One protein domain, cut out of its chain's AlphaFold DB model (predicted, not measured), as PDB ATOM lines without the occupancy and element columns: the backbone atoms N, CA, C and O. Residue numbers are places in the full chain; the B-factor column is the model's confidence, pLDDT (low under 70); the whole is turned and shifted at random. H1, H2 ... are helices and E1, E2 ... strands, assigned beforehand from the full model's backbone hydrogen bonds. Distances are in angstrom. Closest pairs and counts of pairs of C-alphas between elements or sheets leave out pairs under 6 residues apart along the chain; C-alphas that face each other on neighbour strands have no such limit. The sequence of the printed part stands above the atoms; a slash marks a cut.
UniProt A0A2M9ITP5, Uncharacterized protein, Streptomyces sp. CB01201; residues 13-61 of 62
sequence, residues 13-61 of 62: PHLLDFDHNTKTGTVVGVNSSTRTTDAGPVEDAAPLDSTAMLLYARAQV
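This is residues 13 to 61 of the 62 residues of an uncharacterized protein of Streptomyces sp. CB01201 (UniProt A0A2M9ITP5). The long strand E2 bends by 70 degrees at residue 27 and makes the corner of an open L of two thin hairpin arms: E1 pairs with its earlier part to form one arm, and E3 pairs with its later part to form the other. The short helix H1 follows E3 beyond the corner, on the far side from the tip of the E2 and E3 arm, and covers no face of the sheet. The printed part has 49 residues, with three named strands and one named helix in the order E1, E2, E3, H1; the sheet runs E1, E2, E3, is antiparallel, and the class is mixed, helices and strands. The whole is loose, with a radius of gyration of the C-alphas of 13.9 A, and flat, spanning 43 by 31 by 13 A.

Start at E2, residues 24 to 37, the inner strand of the sheet. Beside it look for the edge strand E1, residues 13 to 19, antiparallel to it at 135 degrees between their directions; the two are a hairpin, and N 16 and O 26 are within hydrogen-bond range at 2.8 A. Next look for the other edge strand E3, residues 40 to 47, also antiparallel to E2 at 135 degrees and in a hairpin with it; N 42 and O 35 are 2.8 A apart, and N 30 and O 46 are 3.1 A apart. These strands form a meander, each the antiparallel neighbour of the one before. The closest C-alphas of E1 and E3 are those of His 14 and Ala 45, 7.7 A apart. The sheet is strongly twisted, but only just, with C-alphas up to 4.4 A off its best plane. H1, residues 50 to 59, is not on the sheet, with 2 pairs of C-alphas within 10 A, and it is apart from E1 and from E2. In H1 every O i to N i+4 pair is within hydrogen-bond range.

Find C-alpha 24 at (258.233, 204.952, 160.547); from there E2 runs 30.7 A to C-alpha 37 at (264.696, 219.207, 186.976). E1 begins at C-alpha 13, at (265.542, 209.287, 166.874), and is 14.0 A long. E3 runs 21.8 A from Gly 40 to Pro 47. H1 runs 14.3 A from Ser 50 to C-alpha 59 at (277.584, 212.630, 155.032).

The two C-alphas farthest apart are those of Asp 38 and Val 61, at 44.3 A. Look at residues 36 to 41, which stand free. The links E1 to E2, E2 to E3 and E3 to H1 are tight, and the printed part has no cut. The mean pLDDT of the printed part is 88.9, and no printed residue is under 70.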
ATOM      1  N   PRO A  13     266.307 208.266 167.583       90.56
ATOM      2  CA  PRO A  13     265.542 209.287 166.874       90.56
ATOM      3  C   PRO A  13     264.313 209.754 167.661       90.56
ATOM      4  O   PRO A  13     263.563 208.953 168.218       90.56
ATOM      5  N   HIS A  14     264.050 211.057 167.609       89.88
ATOM      6  CA  HIS A  14     262.756 211.636 167.961       89.88
ATOM      7  C   HIS A  14     261.915 211.686 166.693       89.88
ATOM      8  O   HIS A  14     262.309 212.328 165.718       89.88
ATOM      9  N   LEU A  15     260.781 210.988 166.702       92.06
ATOM     10  CA  LEU A  15     259.912 210.844 165.536       92.06
ATOM     11  C   LEU A  15     258.637 211.670 165.716       92.06
ATOM     12  O   LEU A  15     257.930 211.522 166.713       92.06
ATOM     13  N   LEU A  16     258.339 212.509 164.729       92.06
ATOM     14  CA  LEU A  16     257.040 213.141 164.536       92.06
ATOM     15  C   LEU A  16     256.179 212.259 163.620       92.06
ATOM     16  O   LEU A  16     256.710 211.597 162.725       92.06
ATOM     17  N   ASP A  17     254.865 212.251 163.850       93.69
ATOM     18  CA  ASP A  17     253.882 211.501 163.052       93.69
ATOM     19  C   ASP A  17     254.217 210.005 162.920       93.69
ATOM     20  O   ASP A  17     254.156 209.419 161.841       93.69
ATOM     21  N   PHE A  18     254.621 209.383 164.033       94.69
ATOM     22  CA  PHE A  18     254.997 207.973 164.054       94.69
ATOM     23  C   PHE A  18     253.809 207.060 163.711       94.69
ATOM     24  O   PHE A  18     252.833 206.974 164.460       94.69
ATOM     25  N   ASP A  19     253.927 206.322 162.609       94.75
ATOM     26  CA  ASP A  19     252.992 205.269 162.230       94.75
ATOM     27  C   ASP A  19     253.395 203.948 162.897       94.75
ATOM     28  O   ASP A  19     254.442 203.348 162.628       94.75
ATOM     29  N   HIS A  20     252.520 203.458 163.771       94.12
ATOM     30  CA  HIS A  20     252.721 202.209 164.490       94.12
ATOM     31  C   HIS A  20     252.648 200.963 163.599       94.12
ATOM     32  O   HIS A  20     253.149 199.918 164.025       94.12
ATOM     33  N   ASN A  21     252.051 201.042 162.409       94.94
ATOM     34  CA  ASN A  21     251.950 199.923 161.477       94.94
ATOM     35  C   ASN A  21     253.258 199.723 160.712       94.94
ATOM     36  O   ASN A  21     253.785 198.613 160.677       94.94
ATOM     37  N   THR A  22     253.814 200.795 160.147       94.94
ATOM     38  CA  THR A  22     255.063 200.748 159.367       94.94
ATOM     39  C   THR A  22     256.315 200.931 160.220       94.94
ATOM     40  O   THR A  22     257.414 200.658 159.744       94.94
ATOM     41  N   LYS A  23     256.167 201.366 161.479       93.94
ATOM     42  CA  LYS A  23     257.268 201.721 162.392       93.94
ATOM     43  C   LYS A  23     258.143 202.855 161.852       93.94
ATOM     44  O   LYS A  23     259.348 202.880 162.093       93.94
ATOM     45  N   THR A  24     257.538 203.804 161.143       94.94
ATOM     46  CA  THR A  24     258.233 204.952 160.547       94.94
ATOM     47  C   THR A  24     257.637 206.268 161.018       94.94
ATOM     48  O   THR A  24     256.456 206.341 161.334       94.94
ATOM     49  N   GLY A  25     258.439 207.325 161.008       93.00
ATOM     50  CA  GLY A  25     257.996 208.697 161.237       93.00
ATOM     51  C   GLY A  25     259.052 209.673 160.732       93.00
ATOM     52  O   GLY A  25     260.138 209.263 160.313       93.00
ATOM     53  N   THR A  26     258.747 210.963 160.782       93.31
ATOM     54  CA  THR A  26     259.704 212.009 160.411       93.31
ATOM     55  C   THR A  26     260.670 212.234 161.565       93.31
ATOM     56  O   THR A  26     260.247 212.582 162.664       93.31
ATOM     57  N   VAL A  27     261.973 212.059 161.338       91.31
ATOM     58  CA  VAL A  27     262.981 212.384 162.357       91.31
ATOM     59  C   VAL A  27     263.039 213.902 162.530       91.31
ATOM     60  O   VAL A  27     263.214 214.622 161.551       91.31
ATOM     61  N   VAL A  28     262.903 214.386 163.765       90.94
ATOM     62  CA  VAL A  28     262.955 215.825 164.106       90.94
ATOM     63  C   VAL A  28     264.072 216.180 165.094       90.94
ATOM     64  O   VAL A  28     264.385 217.351 165.299       90.94
ATOM     65  N   GLY A  29     264.710 215.174 165.683       90.69
ATOM     66  CA  GLY A  29     265.832 215.341 166.600       90.69
ATOM     67  C   GLY A  29     266.408 214.000 167.026       90.69
ATOM     68  O   GLY A  29     265.911 212.946 166.623       90.69
ATOM     69  N   VAL A  30     267.450 214.042 167.851       91.44
ATOM     70  CA  VAL A  30     268.076 212.844 168.426       91.44
ATOM     71  C   VAL A  30     268.314 213.001 169.920       91.44
ATOM     72  O   VAL A  30     268.671 214.088 170.378       91.44
ATOM     73  N   ASN A  31     268.165 211.907 170.666       90.69
ATOM     74  CA  ASN A  31     268.542 211.827 172.075       90.69
ATOM     75  C   ASN A  31     269.999 212.268 172.236       90.69
ATOM     76  O   ASN A  31     270.897 211.666 171.640       90.69
ATOM     77  N   SER A  32     270.249 213.294 173.045       88.12
ATOM     78  CA  SER A  32     271.599 213.826 173.233       88.12
ATOM     79  C   SER A  32     272.046 213.679 174.677       88.12
ATOM     80  O   SER A  32     273.028 212.988 174.958       88.12
ATOM     81  N   SER A  33     271.304 214.284 175.598       83.69
ATOM     82  CA  SER A  33     271.684 214.346 177.002       83.69
ATOM     83  C   SER A  33     270.467 214.300 177.918       83.69
ATOM     84  O   SER A  33     269.316 214.428 177.502       83.69
ATOM     85  N   THR A  34     270.735 214.093 179.201       84.94
ATOM     86  CA  THR A  34     269.734 214.197 180.257       84.94
ATOM     87  C   THR A  34     270.080 215.386 181.135       84.94
ATOM     88  O   THR A  34     271.236 215.550 181.530       84.94
ATOM     89  N   ARG A  35     269.072 216.170 181.508       82.81
ATOM     90  CA  ARG A  35     269.172 217.138 182.606       82.81
ATOM     91  C   ARG A  35     268.191 216.795 183.713       82.81
ATOM     92  O   ARG A  35     267.101 216.288 183.458       82.81
ATOM     93  N   THR A  36     268.554 217.111 184.946       83.19
ATOM     94  CA  THR A  36     267.670 216.939 186.102       83.19
ATOM     95  C   THR A  36     266.897 218.228 186.357       83.19
ATOM     96  O   THR A  36     267.478 219.309 186.373       83.19
ATOM     97  N   THR A  37     265.585 218.112 186.554       84.12
ATOM     98  CA  THR A  37     264.696 219.207 186.976       84.12
ATOM     99  C   THR A  37     264.075 218.877 188.334       84.12
ATOM    100  O   THR A  37     264.136 217.723 188.763       84.12
ATOM    101  N   ASP A  38     263.399 219.835 188.976       86.88
ATOM    102  CA  ASP A  38     262.636 219.599 190.220       86.88
ATOM    103  C   ASP A  38     261.563 218.505 190.061       86.88
ATOM    104  O   ASP A  38     261.130 217.870 191.020       86.88
ATOM    105  N   ALA A  39     261.152 218.253 188.819       82.81
ATOM    106  CA  ALA A  39     260.172 217.253 188.437       82.81
ATOM    107  C   ALA A  39     260.807 215.904 188.024       82.81
ATOM    108  O   ALA A  39     260.090 215.026 187.534       82.81
ATOM    109  N   GLY A  40     262.126 215.731 188.178       81.12
ATOM    110  CA  GLY A  40     262.885 214.541 187.781       81.12
ATOM    111  C   GLY A  40     263.720 214.723 186.502       81.12
ATOM    112  O   GLY A  40     263.810 215.837 185.969       81.12
ATOM    113  N   PRO A  41     264.369 213.649 186.011       79.94
ATOM    114  CA  PRO A  41     265.195 213.696 184.809       79.94
ATOM    115  C   PRO A  41     264.353 213.947 183.553       79.94
ATOM    116  O   PRO A  41     263.241 213.435 183.398       79.94
ATOM    117  N   VAL A  42     264.904 214.746 182.649       83.50
ATOM    118  CA  VAL A  42     264.312 215.107 181.363       83.50
ATOM    119  C   VAL A  42     265.348 214.856 180.280       83.50
ATOM    120  O   VAL A  42     266.503 215.260 180.404       83.50
ATOM    121  N   GLU A  43     264.915 214.190 179.218       84.06
ATOM    122  CA  GLU A  43     265.712 213.998 178.012       84.06
ATOM    123  C   GLU A  43     265.683 215.269 177.160       84.06
ATOM    124  O   GLU A  43     264.597 215.799 176.861       84.06
ATOM    125  N   ASP A  44     266.878 215.729 176.791       84.56
ATOM    126  CA  ASP A  44     267.131 216.819 175.862       84.56
ATOM    127  C   ASP A  44     267.579 216.251 174.510       84.56
ATOM    128  O   ASP A  44     268.443 215.370 174.412       84.56
ATOM    129  N   ALA A  45     266.974 216.790 173.455       85.38
ATOM    130  CA  ALA A  45     267.251 216.409 172.082       85.38
ATOM    131  C   ALA A  45     268.100 217.469 171.385       85.38
ATOM    132  O   ALA A  45     267.871 218.667 171.565       85.38
ATOM    133  N   ALA A  46     269.018 217.027 170.529       86.25
ATOM    134  CA  ALA A  46     269.599 217.903 169.521       86.25
ATOM    135  C   ALA A  46     268.602 218.021 168.350       86.25
ATOM    136  O   ALA A  46     268.255 216.989 167.764       86.25
ATOM    137  N   PRO A  47     268.098 219.226 168.023       84.62
ATOM    138  CA  PRO A  47     267.144 219.406 166.934       84.62
ATOM    139  C   PRO A  47     267.818 219.245 165.567       84.62
ATOM    140  O   PRO A  47     268.988 219.593 165.394       84.62
ATOM    141  N   LEU A  48     267.064 218.770 164.573       87.06
ATOM    142  CA  LEU A  48     267.511 218.771 163.176       87.06
ATOM    143  C   LEU A  48     267.295 220.147 162.533       87.06
ATOM    144  O   LEU A  48     266.378 220.356 161.740       87.06
ATOM    145  N   ASP A  49     268.140 221.102 162.907       87.25
ATOM    146  CA  ASP A  49     268.160 222.438 162.314       87.25
ATOM    147  C   ASP A  49     268.874 222.476 160.945       87.25
ATOM    148  O   ASP A  49     269.362 221.469 160.424       87.25
ATOM    149  N   SER A  50     268.953 223.660 160.329       90.06
ATOM    150  CA  SER A  50     269.599 223.832 159.022       90.06
ATOM    151  C   SER A  50     271.069 223.394 159.004       90.06
ATOM    152  O   SER A  50     271.546 222.921 157.973       90.06
ATOM    153  N   THR A  51     271.790 223.509 160.122       90.62
ATOM    154  CA  THR A  51     273.189 223.070 160.216       90.62
ATOM    155  C   THR A  51     273.265 221.548 160.237       90.62
ATOM    156  O   THR A  51     274.059 220.964 159.496       90.62
ATOM    157  N   ALA A  52     272.405 220.893 161.020       88.12
ATOM    158  CA  ALA A  52     272.290 219.437 161.038       88.12
ATOM    159  C   ALA A  52     271.931 218.879 159.648       88.12
ATOM    160  O   ALA A  52     272.523 217.896 159.202       88.12
ATOM    161  N   MET A  53     271.036 219.551 158.919       88.38
ATOM    162  CA  MET A  53     270.668 219.166 157.552       88.38
ATOM    163  C   MET A  53     271.829 219.307 156.559       88.38
ATOM    164  O   MET A  53     272.007 218.449 155.692       88.38
ATOM    165  N   LEU A  54     272.660 220.346 156.691       91.00
ATOM    166  CA  LEU A  54     273.868 220.496 155.873       91.00
ATOM    167  C   LEU A  54     274.890 219.390 156.157       91.00
ATOM    168  O   LEU A  54     275.465 218.833 155.220       91.00
ATOM    169  N   LEU A  55     275.104 219.051 157.432       89.69
ATOM    170  CA  LEU A  55     275.976 217.940 157.826       89.69
ATOM    171  C   LEU A  55     275.465 216.608 157.271       89.69
ATOM    172  O   LEU A  55     276.250 215.838 156.721       89.69
ATOM    173  N   TYR A  56     274.155 216.367 157.347       89.88
ATOM    174  CA  TYR A  56     273.526 215.180 156.776       89.88
ATOM    175  C   TYR A  56     273.768 215.076 155.266       89.88
ATOM    176  O   TYR A  56     274.260 214.054 154.792       89.88
ATOM    177  N   ALA A  57     273.517 216.153 154.515       90.31
ATOM    178  CA  ALA A  57     273.750 216.178 153.071       90.31
ATOM    179  C   ALA A  57     275.221 215.903 152.706       90.31
ATOM    180  O   ALA A  57     275.504 215.238 151.713       90.31
ATOM    181  N   ARG A  58     276.171 216.380 153.522       91.56
ATOM    182  CA  ARG A  58     277.602 216.078 153.350       91.56
ATOM    183  C   ARG A  58     277.941 214.620 153.649       91.56
ATOM    184  O   ARG A  58     278.764 214.052 152.943       91.56
ATOM    185  N   ALA A  59     277.329 214.021 154.665       90.44
ATOM    186  CA  ALA A  59     277.584 212.630 155.032       90.44
ATOM    187  C   ALA A  59     277.072 211.632 153.980       90.44
ATOM    188  O   ALA A  59     277.636 210.555 153.837       90.44
ATOM    189  N   GLN A  60     276.028 211.985 153.225       89.56
ATOM    190  CA  GLN A  60     275.447 211.111 152.198       89.56
ATOM    191  C   GLN A  60     276.308 210.921 150.944       89.56
ATOM    192  O   GLN A  60     276.048 210.007 150.167       89.56
ATOM    193  N   VAL A  61     277.288 211.795 150.715       86.50
ATOM    194  CA  VAL A  61     278.170 211.748 149.535       86.50
ATOM    195  C   VAL A  61     279.560 211.184 149.856       86.50
ATOM    196  O   VAL A  61     280.449 211.263 149.008       86.50
TER     197      VAL A  61